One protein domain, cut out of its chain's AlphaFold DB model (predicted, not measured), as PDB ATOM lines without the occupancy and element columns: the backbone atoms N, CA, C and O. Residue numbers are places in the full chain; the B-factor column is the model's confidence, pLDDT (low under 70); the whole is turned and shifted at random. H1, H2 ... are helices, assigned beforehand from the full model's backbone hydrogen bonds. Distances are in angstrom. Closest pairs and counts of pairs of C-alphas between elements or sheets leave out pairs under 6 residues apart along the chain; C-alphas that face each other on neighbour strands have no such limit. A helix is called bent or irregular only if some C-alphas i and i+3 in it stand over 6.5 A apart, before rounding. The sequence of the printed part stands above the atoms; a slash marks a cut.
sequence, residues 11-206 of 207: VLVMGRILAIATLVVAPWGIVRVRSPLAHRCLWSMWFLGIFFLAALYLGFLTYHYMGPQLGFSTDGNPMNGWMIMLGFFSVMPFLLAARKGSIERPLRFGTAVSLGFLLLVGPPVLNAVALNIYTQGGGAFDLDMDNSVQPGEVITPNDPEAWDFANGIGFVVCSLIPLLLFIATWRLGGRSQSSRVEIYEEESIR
ATOM      1  N   VAL A  11     -50.087  57.979  21.041       85.38
ATOM      2  CA  VAL A  11     -48.688  57.527  20.986       85.38
ATOM      3  C   VAL A  11     -48.380  56.847  19.651       85.38
ATOM      4  O   VAL A  11     -47.358  57.150  19.033       85.38
ATOM      5  N   LEU A  12     -49.265  55.970  19.168       83.06
ATOM      6  CA  LEU A  12     -49.088  55.285  17.887       83.06
ATOM      7  C   LEU A  12     -49.337  56.223  16.708       83.06
ATOM      8  O   LEU A  12     -48.596  56.164  15.727       83.06
ATOM      9  N   VAL A  13     -50.307  57.135  16.816       85.19
ATOM     10  CA  VAL A  13     -50.543  58.188  15.817       85.19
ATOM     11  C   VAL A  13     -49.292  59.052  15.645       85.19
ATOM     12  O   VAL A  13     -48.807  59.214  14.523       85.19
ATOM     13  N   MET A  14     -48.720  59.560  16.742       88.69
ATOM     14  CA  MET A  14     -47.487  60.348  16.674       88.69
ATOM     15  C   MET A  14     -46.299  59.523  16.195       88.69
ATOM     16  O   MET A  14     -45.541  59.991  15.346       88.69
ATOM     17  N   GLY A  15     -46.164  58.280  16.663       89.75
ATOM     18  CA  GLY A  15     -45.140  57.356  16.181       89.75
ATOM     19  C   GLY A  15     -45.204  57.159  14.663       89.75
ATOM     20  O   GLY A  15     -44.179  57.263  13.992       89.75
ATOM     21  N   ARG A  16     -46.407  56.969  14.097       89.62
ATOM     22  CA  ARG A  16     -46.618  56.861  12.644       89.62
ATOM     23  C   ARG A  16     -46.165  58.118  11.915       89.62
ATOM     24  O   ARG A  16     -45.402  58.015  10.960       89.62
ATOM     25  N   ILE A  17     -46.612  59.293  12.360       91.00
ATOM     26  CA  ILE A  17     -46.269  60.574  11.722       91.00
ATOM     27  C   ILE A  17     -44.750  60.779  11.726       91.00
ATOM     28  O   ILE A  17     -44.163  61.097  10.690       91.00
ATOM     29  N   LEU A  18     -44.100  60.539  12.867       93.69
ATOM     30  CA  LEU A  18     -42.650  60.653  13.009       93.69
ATOM     31  C   LEU A  18     -41.902  59.650  12.126       93.69
ATOM     32  O   LEU A  18     -40.919  60.017  11.476       93.69
ATOM     33  N   ALA A  19     -42.367  58.403  12.060       92.88
ATOM     34  CA  ALA A  19     -41.769  57.387  11.205       92.88
ATOM     35  C   ALA A  19     -41.918  57.745   9.718       92.88
ATOM     36  O   ALA A  19     -40.938  57.680   8.980       92.88
ATOM     37  N   ILE A  20     -43.096  58.211   9.287       92.75
ATOM     38  CA  ILE A  20     -43.339  58.676   7.913       92.75
ATOM     39  C   ILE A  20     -42.412  59.847   7.571       92.75
ATOM     40  O   ILE A  20     -41.712  59.802   6.558       92.75
ATOM     41  N   ALA A  21     -42.342  60.866   8.431       93.62
ATOM     42  CA  ALA A  21     -41.446  62.002   8.230       93.62
ATOM     43  C   ALA A  21     -39.979  61.551   8.128       93.62
ATOM     44  O   ALA A  21     -39.244  61.998   7.248       93.62
ATOM     45  N   THR A  22     -39.568  60.603   8.975       95.19
ATOM     46  CA  THR A  22     -38.219  60.025   8.954       95.19
ATOM     47  C   THR A  22     -37.938  59.283   7.648       95.19
ATOM     48  O   THR A  22     -36.883  59.487   7.052       95.19
ATOM     49  N   LEU A  23     -38.873  58.468   7.154       94.88
ATOM     50  CA  LEU A  23     -38.723  57.731   5.895       94.88
ATOM     51  C   LEU A  23     -38.655  58.645   4.671       94.88
ATOM     52  O   LEU A  23     -37.965  58.323   3.708       94.88
ATOM     53  N   VAL A  24     -39.321  59.798   4.713       94.06
ATOM     54  CA  VAL A  24     -39.255  60.786   3.633       94.06
ATOM     55  C   VAL A  24     -37.956  61.593   3.703       94.06
ATOM     56  O   VAL A  24     -37.305  61.791   2.681       94.06
ATOM     57  N   VAL A  25     -37.550  62.056   4.888       94.56
ATOM     58  CA  VAL A  25     -36.456  63.034   5.039       94.56
ATOM     59  C   VAL A  25     -35.082  62.377   5.198       94.56
ATOM     60  O   VAL A  25     -34.108  62.843   4.600       94.56
ATOM     61  N   ALA A  26     -34.964  61.294   5.971       95.00
ATOM     62  CA  ALA A  26     -33.667  60.690   6.283       95.00
ATOM     63  C   ALA A  26     -32.898  60.215   5.036       95.00
ATOM     64  O   ALA A  26     -31.710  60.533   4.950       95.00
ATOM     65  N   PRO A  27     -33.515  59.568   4.025       94.62
ATOM     66  CA  PRO A  27     -32.814  59.160   2.803       94.62
ATOM     67  C   PRO A  27     -32.125  60.316   2.072       94.62
ATOM     68  O   PRO A  27     -30.998  60.180   1.596       94.62
ATOM     69  N   TRP A  28     -32.760  61.491   2.038       94.62
ATOM     70  CA  TRP A  28     -32.178  62.703   1.462       94.62
ATOM     71  C   TRP A  28     -30.987  63.238   2.259       94.62
ATOM     72  O   TRP A  28     -30.068  63.804   1.661       94.62
ATOM     73  N   GLY A  29     -31.005  63.079   3.583       93.12
ATOM     74  CA  GLY A  29     -29.872  63.386   4.450       93.12
ATOM     75  C   GLY A  29     -28.726  62.393   4.256       93.12
ATOM     76  O   GLY A  29     -27.586  62.807   4.053       93.12
ATOM     77  N   ILE A  30     -29.035  61.092   4.235       93.12
ATOM     78  CA  ILE A  30     -28.070  59.992   4.077       93.12
ATOM     79  C   ILE A  30     -27.199  60.207   2.838       93.12
ATOM     80  O   ILE A  30     -25.980  60.089   2.912       93.12
ATOM     81  N   VAL A  31     -27.803  60.582   1.707       92.38
ATOM     82  CA  VAL A  31     -27.067  60.759   0.444       92.38
ATOM     83  C   VAL A  31     -26.268  62.067   0.347       92.38
ATOM     84  O   VAL A  31     -25.524  62.238  -0.616       92.38
ATOM     85  N   ARG A  32     -26.417  63.009   1.292       90.38
ATOM     86  CA  ARG A  32     -25.764  64.338   1.243       90.38
ATOM     87  C   ARG A  32     -24.782  64.602   2.382       90.38
ATOM     88  O   ARG A  32     -23.888  65.434   2.231       90.38
ATOM     89  N   VAL A  33     -24.948  63.945   3.525       91.81
ATOM     90  CA  VAL A  33     -24.130  64.194   4.715       91.81
ATOM     91  C   VAL A  33     -22.748  63.554   4.572       91.81
ATOM     92  O   VAL A  33     -22.621  62.368   4.292       91.81
ATOM     93  N   ARG A  34     -21.698  64.345   4.827       85.38
ATOM     94  CA  ARG A  34     -20.297  63.877   4.830       85.38
ATOM     95  C   ARG A  34     -19.802  63.428   6.205       85.38
ATOM     96  O   ARG A  34     -18.848  62.663   6.293       85.38
ATOM     97  N   SER A  35     -20.429  63.904   7.283       92.94
ATOM     98  CA  SER A  35     -20.035  63.533   8.645       92.94
ATOM     99  C   SER A  35     -20.343  62.052   8.903       92.94
ATOM    100  O   SER A  35     -21.506  61.653   8.789       92.94
ATOM    101  N   PRO A  36     -19.349  61.229   9.290       89.00
ATOM    102  CA  PRO A  36     -19.548  59.794   9.473       89.00
ATOM    103  C   PRO A  36     -20.500  59.482  10.631       89.00
ATOM    104  O   PRO A  36     -21.259  58.517  10.553       89.00
ATOM    105  N   LEU A  37     -20.497  60.301  11.689       93.06
ATOM    106  CA  LEU A  37     -21.402  60.139  12.827       93.06
ATOM    107  C   LEU A  37     -22.849  60.421  12.415       93.06
ATOM    108  O   LEU A  37     -23.715  59.568  12.587       93.06
ATOM    109  N   ALA A  38     -23.094  61.585  11.809       93.19
ATOM    110  CA  ALA A  38     -24.433  61.973  11.375       93.19
ATOM    111  C   ALA A  38     -24.988  61.006  10.315       93.19
ATOM    112  O   ALA A  38     -26.164  60.656  10.359       93.19
ATOM    113  N   HIS A  39     -24.134  60.501   9.420       92.00
ATOM    114  CA  HIS A  39     -24.511  59.484   8.443       92.00
ATOM    115  C   HIS A  39     -24.977  58.182   9.121       92.00
ATOM    116  O   HIS A  39     -26.029  57.655   8.760       92.00
ATOM    117  N   ARG A  40     -24.261  57.689  10.145       92.69
ATOM    118  CA  ARG A  40     -24.691  56.511  10.924       92.69
ATOM    119  C   ARG A  40     -26.013  56.757  11.649       92.69
ATOM    120  O   ARG A  40     -26.901  55.920  11.555       92.69
ATOM    121  N   CYS A  41     -26.167  57.905  12.311       95.81
ATOM    122  CA  CYS A  41     -27.409  58.258  13.004       95.81
ATOM    123  C   CYS A  41     -28.605  58.294  12.045       95.81
ATOM    124  O   CYS A  41     -29.661  57.761  12.370       95.81
ATOM    125  N   LEU A  42     -28.438  58.870  10.853       95.56
ATOM    126  CA  LEU A  42     -29.494  58.914   9.841       95.56
ATOM    127  C   LEU A  42     -29.896  57.516   9.357       95.56
ATOM    128  O   LEU A  42     -31.090  57.246   9.249       95.56
ATOM    129  N   TRP A  43     -28.934  56.618   9.125       94.75
ATOM    130  CA  TRP A  43     -29.229  55.214   8.816       94.75
ATOM    131  C   TRP A  43     -29.988  54.523   9.948       94.75
ATOM    132  O   TRP A  43     -30.980  53.847   9.688       94.75
ATOM    133  N   SER A  44     -29.551  54.706  11.195       95.25
ATOM    134  CA  SER A  44     -30.219  54.125  12.362       95.25
ATOM    135  C   SER A  44     -31.652  54.632  12.510       95.25
ATOM    136  O   SER A  44     -32.553  53.825  12.707       95.25
ATOM    137  N   MET A  45     -31.883  55.939  12.361       95.88
ATOM    138  CA  MET A  45     -33.230  56.521  12.409       95.88
ATOM    139  C   MET A  45     -34.107  56.011  11.266       95.88
ATOM    140  O   MET A  45     -35.268  55.678  11.488       95.88
ATOM    141  N   TRP A  46     -33.550  55.897  10.057       96.38
ATOM    142  CA  TRP A  46     -34.271  55.360   8.908       96.38
ATOM    143  C   TRP A  46     -34.719  53.914   9.143       96.38
ATOM    144  O   TRP A  46     -35.906  53.617   9.023       96.38
ATOM    145  N   PHE A  47     -33.806  53.034   9.571       96.19
ATOM    146  CA  PHE A  47     -34.155  51.656   9.923       96.19
ATOM    147  C   PHE A  47     -35.131  51.581  11.096       96.19
ATOM    148  O   PHE A  47     -36.045  50.767  11.056       96.19
ATOM    149  N   LEU A  48     -34.988  52.430  12.114       95.19
ATOM    150  CA  LEU A  48     -35.921  52.465  13.240       95.19
ATOM    151  C   LEU A  48     -37.343  52.818  12.782       95.19
ATOM    152  O   LEU A  48     -38.295  52.174  13.214       95.19
ATOM    153  N   GLY A  49     -37.487  53.780  11.863       94.31
ATOM    154  CA  GLY A  49     -38.770  54.111  11.240       94.31
ATOM    155  C   GLY A  49     -39.362  52.940  10.450       94.31
ATOM    156  O   GLY A  49     -40.554  52.663  10.574       94.31
ATOM    157  N   ILE A  50     -38.525  52.209   9.700       94.62
ATOM    158  CA  ILE A  50     -38.931  50.975   9.003       94.62
ATOM    159  C   ILE A  50     -39.439  49.937   9.998       94.62
ATOM    160  O   ILE A  50     -40.546  49.435   9.836       94.62
ATOM    161  N   PHE A  51     -38.652  49.628  11.031       92.69
ATOM    162  CA  PHE A  51     -39.012  48.630  12.033       92.69
ATOM    163  C   PHE A  51     -40.294  49.001  12.768       92.69
ATOM    164  O   PHE A  51     -41.141  48.137  12.958       92.69
ATOM    165  N   PHE A  52     -40.462  50.272  13.139       91.31
ATOM    166  CA  PHE A  52     -41.674  50.746  13.797       91.31
ATOM    167  C   PHE A  52     -42.914  50.522  12.922       91.31
ATOM    168  O   PHE A  52     -43.885  49.925  13.381       91.31
ATOM    169  N   LEU A  53     -42.883  50.943  11.651       89.75
ATOM    170  CA  LEU A  53     -44.031  50.774  10.756       89.75
ATOM    171  C   LEU A  53     -44.270  49.315  10.366       89.75
ATOM    172  O   LEU A  53     -45.422  48.906  10.276       89.75
ATOM    173  N   ALA A  54     -43.216  48.520  10.176       87.75
ATOM    174  CA  ALA A  54     -43.341  47.089   9.920       87.75
ATOM    175  C   ALA A  54     -43.937  46.355  11.132       87.75
ATOM    176  O   ALA A  54     -44.833  45.536  10.972       87.75
ATOM    177  N   ALA A  55     -43.497  46.682  12.350       85.31
ATOM    178  CA  ALA A  55     -44.049  46.114  13.578       85.31
ATOM    179  C   ALA A  55     -45.506  46.536  13.805       85.31
ATOM    180  O   ALA A  55     -46.310  45.726  14.260       85.31
ATOM    181  N   LEU A  56     -45.853  47.779  13.460       81.88
ATOM    182  CA  LEU A  56     -47.233  48.253  13.486       81.88
ATOM    183  C   LEU A  56     -48.101  47.500  12.469       81.88
ATOM    184  O   LEU A  56     -49.191  47.059  12.812       81.88
ATOM    185  N   TYR A  57     -47.607  47.322  11.243       79.38
ATOM    186  CA  TYR A  57     -48.299  46.583  10.186       79.38
ATOM    187  C   TYR A  57     -48.507  45.109  10.534       79.38
ATOM    188  O   TYR A  57     -49.577  44.561  10.306       79.38
ATOM    189  N   LEU A  58     -47.503  44.470  11.134       77.38
ATOM    190  CA  LEU A  58     -47.591  43.094  11.622       77.38
ATOM    191  C   LEU A  58     -48.382  42.980  12.938       77.38
ATOM    192  O   LEU A  58     -48.387  41.917  13.548       77.38
ATOM    193  N   GLY A  59     -49.000  44.066  13.416       74.31
ATOM    194  CA  GLY A  59     -49.804  44.091  14.637       74.31
ATOM    195  C   GLY A  59     -49.037  43.715  15.908       74.31
ATOM    196  O   GLY A  59     -49.632  43.318  16.902       74.31
ATOM    197  N   PHE A  60     -47.707  43.852  15.925       76.88
ATOM    198  CA  PHE A  60     -46.928  43.642  17.147       76.88
ATOM    199  C   PHE A  60     -47.142  44.760  18.174       76.88
ATOM    200  O   PHE A  60     -46.905  44.534  19.363       76.88
ATOM    201  N   LEU A  61     -47.577  45.940  17.722       74.25
ATOM    202  CA  LEU A  61     -47.734  47.153  18.533       74.25
ATOM    203  C   LEU A  61     -49.195  47.511  18.858       74.25
ATOM    204  O   LEU A  61     -49.407  48.524  19.517       74.25
ATOM    205  N   THR A  62     -50.185  46.735  18.399       68.38
ATOM    206  CA  THR A  62     -51.619  47.019  18.602       68.38
ATOM    207  C   THR A  62     -52.386  45.794  19.102       68.38
ATOM    208  O   THR A  62     -52.027  44.669  18.764       68.38
ATOM    209  N   TYR A  63     -53.457  46.008  19.882       56.25
ATOM    210  CA  TYR A  63     -54.361  44.937  20.355       56.25
ATOM    211  C   TYR A  63     -55.320  44.455  19.262       56.25
ATOM    212  O   TYR A  63     -55.617  43.269  19.160       56.25
ATOM    213  N   HIS A  64     -55.737  45.360  18.373       53.25
ATOM    214  CA  HIS A  64     -56.433  44.998  17.143       53.25
ATOM    215  C   HIS A  64     -55.396  44.704  16.066       53.25
ATOM    216  O   HIS A  64     -54.830  45.606  15.438       53.25
ATOM    217  N   TYR A  65     -55.094  43.422  15.913       48.72
ATOM    218  CA  TYR A  65     -54.250  42.915  14.846       48.72
ATOM    219  C   TYR A  65     -54.935  43.186  13.499       48.72
ATOM    220  O   TYR A  65     -55.870  42.494  13.111       48.72
ATOM    221  N   MET A  66     -54.464  44.198  12.764       51.94
ATOM    222  CA  MET A  66     -54.723  44.324  11.327       51.94
ATOM    223  C   MET A  66     -53.742  43.410  10.612       51.94
ATOM    224  O   MET A  66     -52.742  43.868  10.064       51.94
ATOM    225  N   GLY A  67     -53.967  42.104  10.709       46.28
ATOM    226  CA  GLY A  67     -53.021  41.139  10.182       46.28
ATOM    227  C   GLY A  67     -52.634  41.405   8.726       46.28
ATOM    228  O   GLY A  67     -53.411  41.987   7.962       46.28
ATOM    229  N   PRO A  68     -51.486  40.874   8.284       45.94
ATOM    230  CA  PRO A  68     -51.075  40.855   6.887       45.94
ATOM    231  C   PRO A  68     -51.957  39.928   6.035       45.94
ATOM    232  O   PRO A  68     -51.528  39.519   4.971       45.94
ATOM    233  N   GLN A  69     -53.145  39.551   6.507       47.84
ATOM    234  CA  GLN A  69     -54.117  38.714   5.807       47.84
ATOM    235  C   GLN A  69     -55.536  39.301   5.914       47.84
ATOM    236  O   GLN A  69     -56.336  39.082   5.016       47.84
ATOM    237  N   LEU A  70     -55.865  40.073   6.964       46.53
ATOM    238  CA  LEU A  70     -57.256  40.395   7.325       46.53
ATOM    239  C   LEU A  70     -57.377  41.751   8.036       46.53
ATOM    240  O   LEU A  70     -57.812  41.853   9.179       46.53
ATOM    241  N   GLY A  71     -57.013  42.835   7.353       43.56
ATOM    242  CA  GLY A  71     -57.476  44.170   7.744       43.56
ATOM    243  C   GLY A  71     -58.957  44.365   7.388       43.56
ATOM    244  O   GLY A  71     -59.249  45.182   6.533       43.56
ATOM    245  N   PHE A  72     -59.847  43.560   7.979       43.47
ATOM    246  CA  PHE A  72     -61.320  43.662   8.044       43.47
ATOM    247  C   PHE A  72     -62.081  44.266   6.847       43.47
ATOM    248  O   PHE A  72     -63.026  45.032   7.029       43.47
ATOM    249  N   SER A  73     -61.728  43.904   5.616       45.47
ATOM    250  CA  SER A  73     -62.617  44.096   4.470       45.47
ATOM    251  C   SER A  73     -62.325  43.054   3.395       45.47
ATOM    252  O   SER A  73     -61.197  42.568   3.289       45.47
ATOM    253  N   THR A  74     -63.323  42.749   2.564       48.28
ATOM    254  CA  THR A  74     -63.136  42.002   1.305       48.28
ATOM    255  C   THR A  74     -62.094  42.648   0.388       48.28
ATOM    256  O   THR A  74     -61.559  41.987  -0.496       48.28
ATOM    257  N   ASP A  75     -61.773  43.922   0.631       49.19
ATOM    258  CA  ASP A  75     -60.834  44.727  -0.146       49.19
ATOM    259  C   ASP A  75     -59.393  44.664   0.413       49.19
ATOM    260  O   ASP A  75     -58.466  45.229  -0.172       49.19
ATOM    261  N   GLY A  76     -59.173  43.945   1.524       56.50
ATOM    262  CA  GLY A  76     -57.862  43.727   2.141       56.50
ATOM    263  C   GLY A  76     -57.447  44.783   3.163       56.50
ATOM    264  O   GLY A  76     -58.250  45.586   3.629       56.50
ATOM    265  N   ASN A  77     -56.161  44.771   3.545       67.81
ATOM    266  CA  ASN A  77     -55.621  45.741   4.497       67.81
ATOM    267  C   ASN A  77     -55.364  47.085   3.781       67.81
ATOM    268  O   ASN A  77     -54.463  47.155   2.934       67.81
ATOM    269  N   PRO A  78     -56.075  48.177   4.138       64.19
ATOM    270  CA  PRO A  78     -55.875  49.490   3.522       64.19
ATOM    271  C   PRO A  78     -54.455  50.020   3.755       64.19
ATOM    272  O   PRO A  78     -53.994  50.919   3.044       64.19
ATOM    273  N   MET A  79     -53.725  49.441   4.720       70.31
ATOM    274  CA  MET A  79     -52.340  49.789   4.970       70.31
ATOM    275  C   MET A  79     -51.370  49.363   3.868       70.31
ATOM    276  O   MET A  79     -50.312  49.976   3.709       70.31
ATOM    277  N   ASN A  80     -51.754  48.376   3.055       74.50
ATOM    278  CA  ASN A  80     -50.892  47.822   2.019       74.50
ATOM    279  C   ASN A  80     -50.453  48.899   1.022       74.50
ATOM    280  O   ASN A  80     -49.260  49.133   0.828       74.50
ATOM    281  N   GLY A  81     -51.421  49.597   0.424       78.56
ATOM    282  CA  GLY A  81     -51.155  50.588  -0.617       78.56
ATOM    283  C   GLY A  81     -50.274  51.738  -0.130       78.56
ATOM    284  O   GLY A  81     -49.310  52.107  -0.806       78.56
ATOM    285  N   TRP A  82     -50.546  52.286   1.060       83.06
ATOM    286  CA  TRP A  82     -49.757  53.411   1.566       83.06
ATOM    287  C   TRP A  82     -48.334  52.999   1.950       83.06
ATOM    288  O   TRP A  82     -47.406  53.755   1.665       83.06
ATOM    289  N   MET A  83     -48.128  51.810   2.533       87.44
ATOM    290  CA  MET A  83     -46.786  51.327   2.884       87.44
ATOM    291  C   MET A  83     -45.939  51.080   1.648       87.44
ATOM    292  O   MET A  83     -44.770  51.469   1.613       87.44
ATOM    293  N   ILE A  84     -46.544  50.486   0.615       87.62
ATOM    294  CA  ILE A  84     -45.899  50.265  -0.678       87.62
ATOM    295  C   ILE A  84     -45.472  51.609  -1.283       87.62
ATOM    296  O   ILE A  84     -44.300  51.785  -1.623       87.62
ATOM    297  N   MET A  85     -46.385  52.586  -1.361       89.88
ATOM    298  CA  MET A  85     -46.069  53.928  -1.871       89.88
ATOM    299  C   MET A  85     -44.955  54.601  -1.062       89.88
ATOM    300  O   MET A  85     -44.000  55.125  -1.639       89.88
ATOM    301  N   LEU A  86     -45.040  54.560   0.269       92.31
ATOM    302  CA  LEU A  86     -44.042  55.159   1.150       92.31
ATOM    303  C   LEU A  86     -42.664  54.516   0.970       92.31
ATOM    304  O   LEU A  86     -41.663  55.229   0.931       92.31
ATOM    305  N   GLY A  87     -42.601  53.194   0.813       91.69
ATOM    306  CA  GLY A  87     -41.351  52.495   0.539       91.69
ATOM    307  C   GLY A  87     -40.703  52.934  -0.772       91.69
ATOM    308  O   GLY A  87     -39.497  53.188  -0.801       91.69
ATOM    309  N   PHE A  88     -41.485  53.111  -1.843       91.81
ATOM    310  CA  PHE A  88     -40.962  53.633  -3.109       91.81
ATOM    311  C   PHE A  88     -40.430  55.065  -2.972       91.81
ATOM    312  O   PHE A  88     -39.307  55.345  -3.406       91.81
ATOM    313  N   PHE A  89     -41.179  55.958  -2.318       92.81
ATOM    314  CA  PHE A  89     -40.717  57.326  -2.061       92.81
ATOM    315  C   PHE A  89     -39.454  57.357  -1.200       92.81
ATOM    316  O   PHE A  89     -38.525  58.111  -1.490       92.81
ATOM    317  N   SER A  90     -39.388  56.501  -0.181       93.25
ATOM    318  CA  SER A  90     -38.249  56.415   0.724       93.25
ATOM    319  C   SER A  90     -36.964  55.972   0.021       93.25
ATOM    320  O   SER A  90     -35.879  56.370   0.442       93.25
ATOM    321  N   VAL A  91     -37.048  55.167  -1.041       93.06
ATOM    322  CA  VAL A  91     -35.860  54.660  -1.744       93.06
ATOM    323  C   VAL A  91     -35.444  55.519  -2.944       93.06
ATOM    324  O   VAL A  91     -34.293  55.464  -3.386       93.06
ATOM    325  N   MET A  92     -36.321  56.393  -3.437       92.69
ATOM    326  CA  MET A  92     -36.025  57.285  -4.563       92.69
ATOM    327  C   MET A  92     -34.695  58.061  -4.417       92.69
ATOM    328  O   MET A  92     -33.916  58.066  -5.379       92.69
ATOM    329  N   PRO A  93     -34.342  58.657  -3.257       92.75
ATOM    330  CA  PRO A  93     -33.082  59.393  -3.111       92.75
ATOM    331  C   PRO A  93     -31.845  58.515  -3.320       92.75
ATOM    332  O   PRO A  93     -30.849  58.965  -3.889       92.75
ATOM    333  N   PHE A  94     -31.924  57.246  -2.920       92.62
ATOM    334  CA  PHE A  94     -30.856  56.263  -3.067       92.62
ATOM    335  C   PHE A  94     -30.642  55.856  -4.526       92.62
ATOM    336  O   PHE A  94     -29.501  55.788  -4.983       92.62
ATOM    337  N   LEU A  95     -31.723  55.659  -5.284       90.12
ATOM    338  CA  LEU A  95     -31.649  55.376  -6.723       90.12
ATOM    339  C   LEU A  95     -31.068  56.561  -7.501       90.12
ATOM    340  O   LEU A  95     -30.220  56.380  -8.378       90.12
ATOM    341  N   LEU A  96     -31.473  57.786  -7.153       90.19
ATOM    342  CA  LEU A  96     -30.927  59.003  -7.753       90.19
ATOM    343  C   LEU A  96     -29.436  59.179  -7.437       90.19
ATOM    344  O   LEU A  96     -28.667  59.548  -8.323       90.19
ATOM    345  N   ALA A  97     -29.017  58.894  -6.202       88.69
ATOM    346  CA  ALA A  97     -27.611  58.909  -5.804       88.69
ATOM    347  C   ALA A  97     -26.790  57.846  -6.555       88.69
ATOM    348  O   ALA A  97     -25.707  58.144  -7.063       88.69
ATOM    349  N   ALA A  98     -27.332  56.631  -6.705       87.19
ATOM    350  CA  ALA A  98     -26.692  55.551  -7.455       87.19
ATOM    351  C   ALA A  98     -26.477  55.933  -8.919       87.19
ATOM    352  O   ALA A  98     -25.378  55.777  -9.443       87.19
ATOM    353  N   ARG A  99     -27.498  56.515  -9.559       86.38
ATOM    354  CA  ARG A  99     -27.413  56.986 -10.946       86.38
ATOM    355  C   ARG A  99     -26.378  58.098 -11.141       86.38
ATOM    356  O   ARG A  99     -25.793  58.184 -12.212       86.38
ATOM    357  N   LYS A 100     -26.157  58.943 -10.130       86.00
ATOM    358  CA  LYS A 100     -25.155  60.026 -10.158       86.00
ATOM    359  C   LYS A 100     -23.735  59.566  -9.798       86.00
ATOM    360  O   LYS A 100     -22.833  60.400  -9.760       86.00
ATOM    361  N   GLY A 101     -23.547  58.290  -9.451       79.50
ATOM    362  CA  GLY A 101     -22.258  57.757  -9.000       79.50
ATOM    363  C   GLY A 101     -21.746  58.343  -7.701       79.50
ATOM    364  O   GLY A 101     -20.547  58.306  -7.445       79.50
ATOM    365  N   SER A 102     -22.628  58.895  -6.867       79.69
ATOM    366  CA  SER A 102     -22.229  59.484  -5.588       79.69
ATOM    367  C   SER A 102     -22.076  58.444  -4.474       79.69
ATOM    368  O   SER A 102     -21.920  58.812  -3.313       79.69
ATOM    369  N   ILE A 103     -22.165  57.151  -4.798       83.19
ATOM    370  CA  ILE A 103     -22.100  56.053  -3.832       83.19
ATOM    371  C   ILE A 103     -20.706  55.431  -3.875       83.19
ATOM    372  O   ILE A 103     -20.339  54.790  -4.854       83.19
ATOM    373  N   GLU A 104     -19.950  55.567  -2.787       77.88
ATOM    374  CA  GLU A 104     -18.601  54.995  -2.665       77.88
ATOM    375  C   GLU A 104     -18.601  53.461  -2.612       77.88
ATOM    376  O   GLU A 104     -17.692  52.818  -3.129       77.88
ATOM    377  N   ARG A 105     -19.621  52.853  -1.987       84.56
ATOM    378  CA  ARG A 105     -19.723  51.394  -1.779       84.56
ATOM    379  C   ARG A 105     -21.069  50.848  -2.275       84.56
ATOM    380  O   ARG A 105     -21.926  50.535  -1.443       84.56
ATOM    381  N   PRO A 106     -21.258  50.702  -3.603       83.94
ATOM    382  CA  PRO A 106     -22.542  50.333  -4.208       83.94
ATOM    383  C   PRO A 106     -23.141  49.032  -3.670       83.94
ATOM    384  O   PRO A 106     -24.342  48.976  -3.439       83.94
ATOM    385  N   LEU A 107     -22.310  48.018  -3.402       85.81
ATOM    386  CA  LEU A 107     -22.757  46.730  -2.861       85.81
ATOM    387  C   LEU A 107     -23.389  46.866  -1.470       85.81
ATOM    388  O   LEU A 107     -24.556  46.541  -1.289       85.81
ATOM    389  N   ARG A 108     -22.639  47.393  -0.490       86.56
ATOM    390  CA  ARG A 108     -23.125  47.541   0.898       86.56
ATOM    391  C   ARG A 108     -24.351  48.442   0.967       86.56
ATOM    392  O   ARG A 108     -25.283  48.167   1.714       86.56
ATOM    393  N   PHE A 109     -24.333  49.510   0.176       88.56
ATOM    394  CA  PHE A 109     -25.435  50.449   0.090       88.56
ATOM    395  C   PHE A 109     -26.681  49.793  -0.514       88.56
ATOM    396  O   PHE A 109     -27.744  49.839   0.094       88.56
ATOM    397  N   GLY A 110     -26.541  49.112  -1.655       89.38
ATOM    398  CA  GLY A 110     -27.632  48.384  -2.294       89.38
ATOM    399  C   GLY A 110     -28.243  47.335  -1.371       89.38
ATOM    400  O   GLY A 110     -29.465  47.257  -1.271       89.38
ATOM    401  N   THR A 111     -27.422  46.572  -0.639       92.31
ATOM    402  CA  THR A 111     -27.907  45.587   0.341       92.31
ATOM    403  C   THR A 111     -28.724  46.246   1.449       92.31
ATOM    404  O   THR A 111     -29.829  45.792   1.726       92.31
ATOM    405  N   ALA A 112     -28.227  47.332   2.053       93.06
ATOM    406  CA  ALA A 112     -28.935  48.027   3.130       93.06
ATOM    407  C   ALA A 112     -30.282  48.600   2.661       93.06
ATOM    408  O   ALA A 112     -31.299  48.413   3.326       93.06
ATOM    409  N   VAL A 113     -30.300  49.247   1.492       93.38
ATOM    410  CA  VAL A 113     -31.526  49.812   0.914       93.38
ATOM    411  C   VAL A 113     -32.535  48.714   0.582       93.38
ATOM    412  O   VAL A 113     -33.712  48.849   0.900       93.38
ATOM    413  N   SER A 114     -32.082  47.615  -0.022       94.12
ATOM    414  CA  SER A 114     -32.963  46.516  -0.437       94.12
ATOM    415  C   SER A 114     -33.518  45.751   0.759       94.12
ATOM    416  O   SER A 114     -34.693  45.407   0.762       94.12
ATOM    417  N   LEU A 115     -32.709  45.545   1.804       93.75
ATOM    418  CA  LEU A 115     -33.167  44.963   3.063       93.75
ATOM    419  C   LEU A 115     -34.203  45.864   3.743       93.75
ATOM    420  O   LEU A 115     -35.251  45.382   4.157       93.75
ATOM    421  N   GLY A 116     -33.934  47.170   3.828       92.69
ATOM    422  CA  GLY A 116     -34.890  48.126   4.384       92.69
ATOM    423  C   GLY A 116     -36.205  48.151   3.600       92.69
ATOM    424  O   GLY A 116     -37.281  48.110   4.192       92.69
ATOM    425  N   PHE A 117     -36.127  48.132   2.268       93.69
ATOM    426  CA  PHE A 117     -37.304  48.059   1.407       93.69
ATOM    427  C   PHE A 117     -38.075  46.750   1.605       93.69
ATOM    428  O   PHE A 117     -39.288  46.794   1.767       93.69
ATOM    429  N   LEU A 118     -37.398  45.598   1.654       93.19
ATOM    430  CA  LEU A 118     -38.033  44.305   1.924       93.19
ATOM    431  C   LEU A 118     -38.751  44.302   3.281       93.19
ATOM    432  O   LEU A 118     -39.877  43.830   3.364       93.19
ATOM    433  N   LEU A 119     -38.133  44.851   4.329       91.50
ATOM    434  CA  LEU A 119     -38.742  44.915   5.660       91.50
ATOM    435  C   LEU A 119     -39.994  45.802   5.691       91.50
ATOM    436  O   LEU A 119     -40.982  45.437   6.320       91.50
ATOM    437  N   LEU A 120     -39.959  46.954   5.015       91.19
ATOM    438  CA  LEU A 120     -41.081  47.893   4.997       91.19
ATOM    439  C   LEU A 120     -42.211  47.445   4.060       91.19
ATOM    440  O   LEU A 120     -43.380  47.581   4.390       91.19
ATOM    441  N   VAL A 121     -41.859  46.958   2.871       90.81
ATOM    442  CA  VAL A 121     -42.785  46.763   1.744       90.81
ATOM    443  C   VAL A 121     -43.094  45.291   1.490       90.81
ATOM    444  O   VAL A 121     -44.148  44.980   0.944       90.81
ATOM    445  N   GLY A 122     -42.222  44.370   1.903       88.75
ATOM    446  CA  GLY A 122     -42.375  42.935   1.661       88.75
ATOM    447  C   GLY A 122     -43.700  42.378   2.185       88.75
ATOM    448  O   GLY A 122     -44.480  41.879   1.375       88.75
ATOM    449  N   PRO A 123     -44.003  42.502   3.493       86.06
ATOM    450  CA  PRO A 123     -45.260  42.001   4.046       86.06
ATOM    451  C   PRO A 123     -46.523  42.646   3.426       86.06
ATOM    452  O   PRO A 123     -47.454  41.905   3.108       86.06
ATOM    453  N   PRO A 124     -46.571  43.972   3.167       86.81
ATOM    454  CA  PRO A 124     -47.633  44.601   2.371       86.81
ATOM    455  C   PRO A 124     -47.813  44.048   0.953       86.81
ATOM    456  O   PRO A 124     -48.942  43.816   0.526       86.81
ATOM    457  N   VAL A 125     -46.720  43.842   0.205       88.00
ATOM    458  CA  VAL A 125     -46.775  43.329  -1.178       88.00
ATOM    459  C   VAL A 125     -47.233  41.884  -1.207       88.00
ATOM    460  O   VAL A 125     -48.086  41.551  -2.023       88.00
ATOM    461  N   LEU A 126     -46.686  41.041  -0.327       87.38
ATOM    462  CA  LEU A 126     -47.085  39.640  -0.228       87.38
ATOM    463  C   LEU A 126     -48.596  39.549  -0.022       87.38
ATOM    464  O   LEU A 126     -49.270  38.880  -0.798       87.38
ATOM    465  N   ASN A 127     -49.112  40.288   0.962       81.44
ATOM    466  CA  ASN A 127     -50.536  40.329   1.273       81.44
ATOM    467  C   ASN A 127     -51.373  40.817   0.084       81.44
ATOM    468  O   ASN A 127     -52.293  40.136  -0.355       81.44
ATOM    469  N   ALA A 128     -51.026  41.979  -0.478       83.81
ATOM    470  CA  ALA A 128     -51.781  42.571  -1.578       83.81
ATOM    471  C   ALA A 128     -51.843  41.652  -2.808       83.81
ATOM    472  O   ALA A 128     -52.894  41.530  -3.429       83.81
ATOM    473  N   VAL A 129     -50.731  40.997  -3.149       86.94
ATOM    474  CA  VAL A 129     -50.654  40.085  -4.297       86.94
ATOM    475  C   VAL A 129     -51.407  38.788  -4.018       86.94
ATOM    476  O   VAL A 129     -52.214  38.379  -4.848       86.94
ATOM    477  N   ALA A 130     -51.181  38.160  -2.861       85.50
ATOM    478  CA  ALA A 130     -51.842  36.910  -2.500       85.50
ATOM    479  C   ALA A 130     -53.366  37.082  -2.447       85.50
ATOM    480  O   ALA A 130     -54.097  36.316  -3.070       85.50
ATOM    481  N   LEU A 131     -53.851  38.144  -1.798       81.94
ATOM    482  CA  LEU A 131     -55.279  38.443  -1.726       81.94
ATOM    483  C   LEU A 131     -55.889  38.675  -3.113       81.94
ATOM    484  O   LEU A 131     -56.960  38.154  -3.421       81.94
ATOM    485  N   ASN A 132     -55.209  39.445  -3.964       84.69
ATOM    486  CA  ASN A 132     -55.700  39.761  -5.301       84.69
ATOM    487  C   ASN A 132     -55.798  38.509  -6.186       84.69
ATOM    488  O   ASN A 132     -56.805  38.312  -6.857       84.69
ATOM    489  N   ILE A 133     -54.789  37.637  -6.143       85.81
ATOM    490  CA  ILE A 133     -54.786  36.380  -6.901       85.81
ATOM    491  C   ILE A 133     -55.875  35.438  -6.390       85.81
ATOM    492  O   ILE A 133     -56.611  34.864  -7.189       85.81
ATOM    493  N   TYR A 134     -56.000  35.308  -5.068       84.12
ATOM    494  CA  TYR A 134     -56.982  34.422  -4.456       84.12
ATOM    495  C   TYR A 134     -58.417  34.826  -4.812       84.12
ATOM    496  O   TYR A 134     -59.195  34.009  -5.301       84.12
ATOM    497  N   THR A 135     -58.744  36.110  -4.656       81.62
ATOM    498  CA  THR A 135     -60.084  36.645  -4.950       81.62
ATOM    499  C   THR A 135     -60.415  36.638  -6.446       81.62
ATOM    500  O   THR A 135     -61.543  36.324  -6.819       81.62
ATOM    501  N   GLN A 136     -59.443  36.900  -7.331       83.19
ATOM    502  CA  GLN A 136     -59.643  36.762  -8.783       83.19
ATOM    503  C   GLN A 136     -59.886  35.314  -9.219       83.19
ATOM    504  O   GLN A 136     -60.593  35.085 -10.198       83.19
ATOM    505  N   GLY A 137     -59.333  34.342  -8.489       76.69
ATOM    506  CA  GLY A 137     -59.602  32.917  -8.685       76.69
ATOM    507  C   GLY A 137     -60.987  32.465  -8.211       76.69
ATOM    508  O   GLY A 137     -61.300  31.285  -8.327       76.69
ATOM    509  N   GLY A 138     -61.814  33.375  -7.681       77.31
ATOM    510  CA  GLY A 138     -63.101  33.047  -7.065       77.31
ATOM    511  C   GLY A 138     -62.985  32.557  -5.619       77.31
ATOM    512  O   GLY A 138     -63.981  32.109  -5.055       77.31
ATOM    513  N   GLY A 139     -61.791  32.647  -5.023       76.12
ATOM    514  CA  GLY A 139     -61.554  32.336  -3.621       76.12
ATOM    515  C   GLY A 139     -62.310  33.290  -2.700       76.12
ATOM    516  O   GLY A 139     -62.383  34.499  -2.943       76.12
ATOM    517  N   ALA A 140     -62.865  32.731  -1.632       75.75
ATOM    518  CA  ALA A 140     -63.598  33.449  -0.605       75.75
ATOM    519  C   ALA A 140     -63.157  32.965   0.778       75.75
ATOM    520  O   ALA A 140     -62.428  31.985   0.918       75.75
ATOM    521  N   PHE A 141     -63.586  33.702   1.785       73.94
ATOM    522  CA  PHE A 141     -63.170  33.551   3.163       73.94
ATOM    523  C   PHE A 141     -64.413  33.287   4.017       73.94
ATOM    524  O   PHE A 141     -65.387  34.039   3.910       73.94
ATOM    525  N   ASP A 142     -64.386  32.238   4.837       65.62
ATOM    526  CA  ASP A 142     -65.531  31.828   5.645       65.62
ATOM    527  C   ASP A 142     -65.663  32.789   6.822       65.62
ATOM    528  O   ASP A 142     -64.911  32.741   7.793       65.62
ATOM    529  N   LEU A 143     -66.620  33.709   6.719       59.31
ATOM    530  CA  LEU A 143     -66.986  34.580   7.826       59.31
ATOM    531  C   LEU A 143     -67.733  33.729   8.849       59.31
ATOM    532  O   LEU A 143     -68.911  33.426   8.647       59.31
ATOM    533  N   ASP A 144     -67.064  33.346   9.933       50.91
ATOM    534  CA  ASP A 144     -67.752  32.738  11.065       50.91
ATOM    535  C   ASP A 144     -68.745  33.780  11.610       50.91
ATOM    536  O   ASP A 144     -68.377  34.809  12.176       50.91
ATOM    537  N   MET A 145     -70.030  33.566  11.319       45.53
ATOM    538  CA  MET A 145     -71.137  34.487  11.613       45.53
ATOM    539  C   MET A 145     -71.590  34.415  13.078       45.53
ATOM    540  O   MET A 145     -72.680  34.891  13.409       45.53
ATOM    541  N   ASP A 146     -70.789  33.819  13.964       43.94
ATOM    542  CA  ASP A 146     -71.065  33.879  15.393       43.94
ATOM    543  C   ASP A 146     -70.506  35.196  15.945       43.94
ATOM    544  O   ASP A 146     -69.304  35.454  15.944       43.94
ATOM    545  N   ASN A 147     -71.407  36.071  16.393       40.09
ATOM    546  CA  ASN A 147     -71.142  37.459  16.798       40.09
ATOM    547  C   ASN A 147     -70.240  37.606  18.050       40.09
ATOM    548  O   ASN A 147     -70.235  38.657  18.693       40.09
ATOM    549  N   SER A 148     -69.500  36.567  18.435       42.19
ATOM    550  CA  SER A 148     -68.537  36.551  19.541       42.19
ATOM    551  C   SER A 148     -67.077  36.585  19.097       42.19
ATOM    552  O   SER A 148     -66.195  36.708  19.946       42.19
ATOM    553  N   VAL A 149     -66.821  36.492  17.794       42.28
ATOM    554  CA  VAL A 149     -65.475  36.455  17.237       42.28
ATOM    555  C   VAL A 149     -64.863  37.857  17.240       42.28
ATOM    556  O   VAL A 149     -65.234  38.749  16.475       42.28
ATOM    557  N   GLN A 150     -63.939  38.071  18.175       37.28
ATOM    558  CA  GLN A 150     -63.217  39.329  18.327       37.28
ATOM    559  C   GLN A 150     -62.371  39.642  17.078       37.28
ATOM    560  O   GLN A 150     -61.929  38.732  16.373       37.28
ATOM    561  N   PRO A 151     -62.071  40.928  16.818       39.28
ATOM    562  CA  PRO A 151     -61.110  41.321  15.791       39.28
ATOM    563  C   PRO A 151     -59.741  40.674  16.057       39.28
ATOM    564  O   PRO A 151     -58.980  41.140  16.904       39.28
ATOM    565  N   GLY A 152     -59.440  39.592  15.335       42.06
ATOM    566  CA  GLY A 152     -58.246  38.775  15.549       42.06
ATOM    567  C   GLY A 152     -58.400  37.293  15.196       42.06
ATOM    568  O   GLY A 152     -57.397  36.583  15.225       42.06
ATOM    569  N   GLU A 153     -59.596  36.812  14.854       45.81
ATOM    570  CA  GLU A 153     -59.756  35.402  14.499       45.81
ATOM    571  C   GLU A 153     -59.398  35.092  13.046       45.81
ATOM    572  O   GLU A 153     -59.527  35.903  12.125       45.81
ATOM    573  N   VAL A 154     -58.863  33.885  12.892       50.44
ATOM    574  CA  VAL A 154     -58.351  33.318  11.653       50.44
ATOM    575  C   VAL A 154     -59.531  33.092  10.725       50.44
ATOM    576  O   VAL A 154     -60.238  32.101  10.862       50.44
ATOM    577  N   ILE A 155     -59.740  33.996   9.771       58.44
ATOM    578  CA  ILE A 155     -60.697  33.723   8.710       58.44
ATOM    579  C   ILE A 155     -60.088  32.647   7.813       58.44
ATOM    580  O   ILE A 155     -59.042  32.851   7.188       58.44
ATOM    581  N   THR A 156     -60.711  31.474   7.803       67.31
ATOM    582  CA  THR A 156     -60.243  30.333   7.025       67.31
ATOM    583  C   THR A 156     -60.582  30.528   5.548       67.31
ATOM    584  O   THR A 156     -61.721  30.865   5.223       67.31
ATOM    585  N   PRO A 157     -59.613  30.341   4.635       74.12
ATOM    586  CA  PRO A 157     -59.900  30.328   3.207       74.12
ATOM    587  C   PRO A 157     -60.781  29.119   2.874       74.12
ATOM    588  O   PRO A 157     -60.490  28.002   3.302       74.12
ATOM    589  N   ASN A 158     -61.813  29.328   2.060       79.94
ATOM    590  CA  ASN A 158     -62.742  28.269   1.636       79.94
ATOM    591  C   ASN A 158     -62.054  27.245   0.722       79.94
ATOM    592  O   ASN A 158     -62.500  26.109   0.582       79.94
ATOM    593  N   ASP A 159     -60.955  27.676   0.105       83.88
ATOM    594  CA  ASP A 159     -60.038  26.858  -0.681       83.88
ATOM    595  C   ASP A 159     -58.597  27.110  -0.200       83.88
ATOM    596  O   ASP A 159     -57.957  28.077  -0.636       83.88
ATOM    597  N   PRO A 160     -58.092  26.284   0.734       82.00
ATOM    598  CA  PRO A 160     -56.736  26.409   1.254       82.00
ATOM    599  C   PRO A 160     -55.649  26.182   0.196       82.00
ATOM    600  O   PRO A 160     -54.613  26.838   0.251       82.00
ATOM    601  N   GLU A 161     -55.874  25.306  -0.787       87.38
ATOM    602  CA  GLU A 161     -54.874  25.010  -1.822       87.38
ATOM    603  C   GLU A 161     -54.678  26.213  -2.755       87.38
ATOM    604  O   GLU A 161     -53.545  26.609  -3.050       87.38
ATOM    605  N   ALA A 162     -55.776  26.850  -3.174       86.50
ATOM    606  CA  ALA A 162     -55.715  28.078  -3.962       86.50
ATOM    607  C   ALA A 162     -55.113  29.248  -3.164       86.50
ATOM    608  O   ALA A 162     -54.383  30.075  -3.723       86.50
ATOM    609  N   TRP A 163     -55.376  29.313  -1.855       85.75
ATOM    610  CA  TRP A 163     -54.772  30.308  -0.968       85.75
ATOM    611  C   TRP A 163     -53.257  30.114  -0.831       85.75
ATOM    612  O   TRP A 163     -52.497  31.079  -0.962       85.75
ATOM    613  N   ASP A 164     -52.789  28.881  -0.635       87.19
ATOM    614  CA  ASP A 164     -51.362  28.556  -0.554       87.19
ATOM    615  C   ASP A 164     -50.634  28.880  -1.863       87.19
ATOM    616  O   ASP A 164     -49.554  29.483  -1.854       87.19
ATOM    617  N   PHE A 165     -51.251  28.568  -3.006       90.69
ATOM    618  CA  PHE A 165     -50.726  28.948  -4.315       90.69
ATOM    619  C   PHE A 165     -50.582  30.472  -4.459       90.69
ATOM    620  O   PHE A 165     -49.525  30.970  -4.867       90.69
ATOM    621  N   ALA A 166     -51.613  31.230  -4.076       88.31
ATOM    622  CA  ALA A 166     -51.592  32.688  -4.118       88.31
ATOM    623  C   ALA A 166     -50.510  33.285  -3.197       88.31
ATOM    624  O   ALA A 166     -49.799  34.213  -3.599       88.31
ATOM    625  N   ASN A 167     -50.314  32.716  -2.001       86.62
ATOM    626  CA  ASN A 167     -49.220  33.088  -1.097       86.62
ATOM    627  C   ASN A 167     -47.846  32.801  -1.707       86.62
ATOM    628  O   ASN A 167     -46.942  33.631  -1.588       86.62
ATOM    629  N   GLY A 168     -47.691  31.673  -2.405       89.62
ATOM    630  CA  GLY A 168     -46.473  31.353  -3.146       89.62
ATOM    631  C   GLY A 168     -46.120  32.432  -4.170       89.62
ATOM    632  O   GLY A 168     -44.979  32.899  -4.218       89.62
ATOM    633  N   ILE A 169     -47.103  32.905  -4.942       90.69
ATOM    634  CA  ILE A 169     -46.889  34.003  -5.895       90.69
ATOM    635  C   ILE A 169     -46.570  35.310  -5.161       90.69
ATOM    636  O   ILE A 169     -45.610  35.994  -5.524       90.69
ATOM    637  N   GLY A 170     -47.321  35.645  -4.108       88.25
ATOM    638  CA  GLY A 170     -47.061  36.823  -3.280       88.25
ATOM    639  C   GLY A 170     -45.631  36.856  -2.737       88.25
ATOM    640  O   GLY A 170     -44.958  37.884  -2.834       88.25
ATOM    641  N   PHE A 171     -45.130  35.715  -2.261       89.25
ATOM    642  CA  PHE A 171     -43.763  35.552  -1.766       89.25
ATOM    643  C   PHE A 171     -42.704  35.771  -2.856       89.25
ATOM    644  O   PHE A 171     -41.693  36.449  -2.638       89.25
ATOM    645  N   VAL A 172     -42.935  35.230  -4.055       92.25
ATOM    646  CA  VAL A 172     -42.043  35.442  -5.203       92.25
ATOM    647  C   VAL A 172     -41.991  36.928  -5.560       92.25
ATOM    648  O   VAL A 172     -40.903  37.498  -5.668       92.25
ATOM    649  N   VAL A 173     -43.144  37.591  -5.681       91.00
ATOM    650  CA  VAL A 173     -43.216  39.016  -6.043       91.00
ATOM    651  C   VAL A 173     -42.564  39.899  -4.976       91.00
ATOM    652  O   VAL A 173     -41.748  40.764  -5.313       91.00
ATOM    653  N   CYS A 174     -42.851  39.668  -3.691       90.81
ATOM    654  CA  CYS A 174     -42.283  40.474  -2.609       90.81
ATOM    655  C   CYS A 174     -40.761  40.306  -2.476       90.81
ATOM    656  O   CYS A 174     -40.095  41.210  -1.978       90.81
ATOM    657  N   SER A 175     -40.201  39.190  -2.952       90.94
ATOM    658  CA  SER A 175     -38.755  38.931  -2.987       90.94
ATOM    659  C   SER A 175     -38.079  39.502  -4.239       90.94
ATOM    660  O   SER A 175     -36.950  39.999  -4.173       90.94
ATOM    661  N   LEU A 176     -38.767  39.482  -5.384       93.25
ATOM    662  CA  LEU A 176     -38.247  39.996  -6.654       93.25
ATOM    663  C   LEU A 176     -38.063  41.516  -6.644       93.25
ATOM    664  O   LEU A 176     -37.057  42.003  -7.160       93.25
ATOM    665  N   ILE A 177     -38.989  42.279  -6.054       91.06
ATOM    666  CA  ILE A 177     -38.902  43.752  -6.057       91.06
ATOM    667  C   ILE A 177     -37.624  44.250  -5.343       91.06
ATOM    668  O   ILE A 177     -36.863  45.002  -5.960       91.06
ATOM    669  N   PRO A 178     -37.304  43.819  -4.104       89.81
ATOM    670  CA  PRO A 178     -36.041  44.163  -3.451       89.81
ATOM    671  C   PRO A 178     -34.811  43.680  -4.220       89.81
ATOM    672  O   PRO A 178     -33.808  44.387  -4.260       89.81
ATOM    673  N   LEU A 179     -34.871  42.505  -4.858       92.38
ATOM    674  CA  LEU A 179     -33.767  41.997  -5.674       92.38
ATOM    675  C   LEU A 179     -33.497  42.904  -6.884       92.38
ATOM    676  O   LEU A 179     -32.347  43.245  -7.161       92.38
ATOM    677  N   LEU A 180     -34.543  43.336  -7.589       92.75
ATOM    678  CA  LEU A 180     -34.418  44.286  -8.696       92.75
ATOM    679  C   LEU A 180     -33.860  45.626  -8.216       92.75
ATOM    680  O   LEU A 180     -33.020  46.223  -8.888       92.75
ATOM    681  N   LEU A 181     -34.273  46.072  -7.032       90.19
ATOM    682  CA  LEU A 181     -33.771  47.292  -6.413       90.19
ATOM    683  C   LEU A 181     -32.280  47.179  -6.058       90.19
ATOM    684  O   LEU A 181     -31.500  48.099  -6.337       90.19
ATOM    685  N   PHE A 182     -31.856  46.033  -5.524       91.94
ATOM    686  CA  PHE A 182     -30.452  45.713  -5.277       91.94
ATOM    687  C   PHE A 182     -29.641  45.751  -6.574       91.94
ATOM    688  O   PHE A 182     -28.628  46.442  -6.662       91.94
ATOM    689  N   ILE A 183     -30.110  45.050  -7.609       89.50
ATOM    690  CA  ILE A 183     -29.432  44.999  -8.907       89.50
ATOM    691  C   ILE A 183     -29.345  46.401  -9.515       89.50
ATOM    692  O   ILE A 183     -28.280  46.785  -9.999       89.50
ATOM    693  N   ALA A 184     -30.424  47.185  -9.464       87.69
ATOM    694  CA  ALA A 184     -30.457  48.542  -9.993       87.69
ATOM    695  C   ALA A 184     -29.462  49.451  -9.264       87.69
ATOM    696  O   ALA A 184     -28.621  50.076  -9.907       87.69
ATOM    697  N   THR A 185     -29.498  49.492  -7.930       85.94
ATOM    698  CA  THR A 185     -28.564  50.308  -7.136       85.94
ATOM    699  C   THR A 185     -27.110  49.902  -7.365       85.94
ATOM    700  O   THR A 185     -26.260  50.770  -7.583       85.94
ATOM    701  N   TRP A 186     -26.817  48.599  -7.397       86.44
ATOM    702  CA  TRP A 186     -25.468  48.095  -7.639       86.44
ATOM    703  C   TRP A 186     -24.974  48.412  -9.056       86.44
ATOM    704  O   TRP A 186     -23.894  48.986  -9.213       86.44
ATOM    705  N   ARG A 187     -25.755  48.092 -10.096       85.06
ATOM    706  CA  ARG A 187     -25.368  48.318 -11.500       85.06
ATOM    707  C   ARG A 187     -25.223  49.802 -11.822       85.06
ATOM    708  O   ARG A 187     -24.268  50.175 -12.502       85.06
ATOM    709  N   LEU A 188     -26.145  50.640 -11.343       82.94
ATOM    710  CA  LEU A 188     -26.085  52.089 -11.553       82.94
ATOM    711  C   LEU A 188     -24.876  52.697 -10.831       82.94
ATOM    712  O   LEU A 188     -24.127  53.455 -11.443       82.94
ATOM    713  N   GLY A 189     -24.640  52.303  -9.576       75.00
ATOM    714  CA  GLY A 189     -23.496  52.783  -8.801       75.00
ATOM    715  C   GLY A 189     -22.147  52.348  -9.382       75.00
ATOM    716  O   GLY A 189     -21.225  53.157  -9.447       75.00
ATOM    717  N   GLY A 190     -22.033  51.101  -9.851       69.56
ATOM    718  CA  GLY A 190     -20.793  50.570 -10.430       69.56
ATOM    719  C   GLY A 190     -20.410  51.221 -11.762       69.56
ATOM    720  O   GLY A 190     -19.250  51.573 -11.964       69.56
ATOM    721  N   ARG A 191     -21.382  51.453 -12.657       64.00
ATOM    722  CA  ARG A 191     -21.130  52.104 -13.957       64.00
ATOM    723  C   ARG A 191     -20.601  53.526 -13.804       64.00
ATOM    724  O   ARG A 191     -19.686  53.916 -14.519       64.00
ATOM    725  N   SER A 192     -21.153  54.286 -12.862       57.78
ATOM    726  CA  SER A 192     -20.759  55.683 -12.693       57.78
ATOM    727  C   SER A 192     -19.413  55.870 -11.979       57.78
ATOM    728  O   SER A 192     -18.813  56.934 -12.118       57.78
ATOM    729  N   GLN A 193     -18.933  54.876 -11.221       59.88
ATOM    730  CA  GLN A 193     -17.552  54.881 -10.724       59.88
ATOM    731  C   GLN A 193     -16.562  54.625 -11.863       59.88
ATOM    732  O   GLN A 193     -15.599  55.375 -11.986       59.88
ATOM    733  N   SER A 194     -16.839  53.643 -12.730       58.94
ATOM    734  CA  SER A 194     -16.002  53.334 -13.903       58.94
ATOM    735  C   SER A 194     -15.805  54.558 -14.801       58.94
ATOM    736  O   SER A 194     -14.676  54.923 -15.101       58.94
ATOM    737  N   SER A 195     -16.893  55.262 -15.135       59.19
ATOM    738  CA  SER A 195     -16.829  56.449 -15.996       59.19
ATOM    739  C   SER A 195     -16.073  57.625 -15.372       59.19
ATOM    740  O   SER A 195     -15.558  58.470 -16.091       59.19
ATOM    741  N   ARG A 196     -16.024  57.735 -14.035       55.72
ATOM    742  CA  ARG A 196     -15.217  58.774 -13.374       55.72
ATOM    743  C   ARG A 196     -13.729  58.472 -13.466       55.72
ATOM    744  O   ARG A 196     -12.960  59.401 -13.659       55.72
ATOM    745  N   VAL A 197     -13.338  57.208 -13.301       60.31
ATOM    746  CA  VAL A 197     -11.928  56.797 -13.377       60.31
ATOM    747  C   VAL A 197     -11.367  57.068 -14.776       60.31
ATOM    748  O   VAL A 197     -10.305  57.668 -14.875       60.31
ATOM    749  N   GLU A 198     -12.123  56.746 -15.831       59.28
ATOM    750  CA  GLU A 198     -11.722  57.008 -17.224       59.28
ATOM    751  C   GLU A 198     -11.481  58.504 -17.510       59.28
ATOM    752  O   GLU A 198     -10.490  58.856 -18.142       59.28
ATOM    753  N   ILE A 199     -12.333  59.403 -16.997       59.66
ATOM    754  CA  ILE A 199     -12.174  60.856 -17.203       59.66
ATOM    755  C   ILE A 199     -10.906  61.390 -16.515       59.66
ATOM    756  O   ILE A 199     -10.191  62.203 -17.096       59.66
ATOM    757  N   TYR A 200     -10.604  60.932 -15.295       55.84
ATOM    758  CA  TYR A 200      -9.395  61.365 -14.580       55.84
ATOM    759  C   TYR A 200      -8.102  60.847 -15.228       55.84
ATOM    760  O   TYR A 200      -7.089  61.542 -15.179       55.84
ATOM    761  N   GLU A 201      -8.116  59.654 -15.831       56.53
ATOM    762  CA  GLU A 201      -6.979  59.164 -16.623       56.53
ATOM    763  C   GLU A 201      -6.795  59.962 -17.920       56.53
ATOM    764  O   GLU A 201      -5.666  60.295 -18.268       56.53
ATOM    765  N   GLU A 202      -7.869  60.337 -18.621       54.56
ATOM    766  CA  GLU A 202      -7.743  61.174 -19.823       54.56
ATOM    767  C   GLU A 202      -7.250  62.600 -19.530       54.56
ATOM    768  O   GLU A 202      -6.515  63.159 -20.345       54.56
ATOM    769  N   GLU A 203      -7.631  63.198 -18.396       54.25
ATOM    770  CA  GLU A 203      -7.128  64.518 -17.988       54.25
ATOM    771  C   GLU A 203      -5.661  64.470 -17.543       54.25
ATOM    772  O   GLU A 203      -4.896  65.349 -17.931       54.25
ATOM    773  N   SER A 204      -5.226  63.432 -16.815       55.03
ATOM    774  CA  SER A 204      -3.830  63.333 -16.353       55.03
ATOM    775  C   SER A 204      -2.824  63.039 -17.470       55.03
ATOM    776  O   SER A 204      -1.649  63.360 -17.331       55.03
ATOM    777  N   ILE A 205      -3.269  62.448 -18.582       63.59
ATOM    778  CA  ILE A 205      -2.439  62.194 -19.773       63.59
ATOM    779  C   ILE A 205      -2.297  63.457 -20.648       63.59
ATOM    780  O   ILE A 205      -1.427  63.510 -21.519       63.59
ATOM    781  N   ARG A 206      -3.152  64.473 -20.454       55.03
ATOM    782  CA  ARG A 206      -3.147  65.722 -21.238       55.03
ATOM    783  C   ARG A 206      -2.387  66.882 -20.583       55.03
ATOM    784  O   ARG A 206      -2.217  67.899 -21.257       55.03
TER     785      ARG A 206
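Overview. This is residues 11 to 206 of the 207 residues of an uncharacterized protein of Candidatus Poseidoniales archaeon (UniProt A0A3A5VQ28). Helices pack in three layers of an elongated bundle: the hairpin of H1 and H2, then H3 with H4a, then long H5, whose residues 197 to 204 stick out. The printed part, 196 residues with five named helices, is all helix, up and down, each helix against the one before; loose, radius of gyration of the C-alphas 20.7 A, spans 82 by 38 by 18 A.

Along the chain. H1, residues 11 to 30, begins at C-alpha 11 (-48.688, 57.527, 20.986); it is only just irregular, C-alphas 24 and 27 being 6.7 A apart. H2 is residues 36 to 57. H3, residues 79 to 99, is irregular, C-alphas 90 and 93 being 7.1 A apart. H4, residues 106 to 136, assigned as one helix by its hydrogen bonds, is bent, C-alphas 120 and 123 being 7.3 A apart; its arms are H4a, residues 106 to 120, and H4b, residues 123 to 136. H5, residues 160 to 204, 66.9 A long, ends at C-alpha 204 (-3.830, 63.333, -16.353).

Arrangement. H3 touches H4a, closest C-alphas Gly 87 and Phe 117, 6.1 A. H1 and H5 are apart. Every O i to N i+4 pair is within hydrogen-bond range in H2, H4a and H4b, but 14 of 16 in H1, 15 of 17 in H3 and 40 of 41 in H5.

Size, cuts and confidence. The printed part has no cut. Links H2 to H3 and H4 to H5 are long. Residues 62 to 78, 142 to 156 and 190 to 206 have pLDDT under 70.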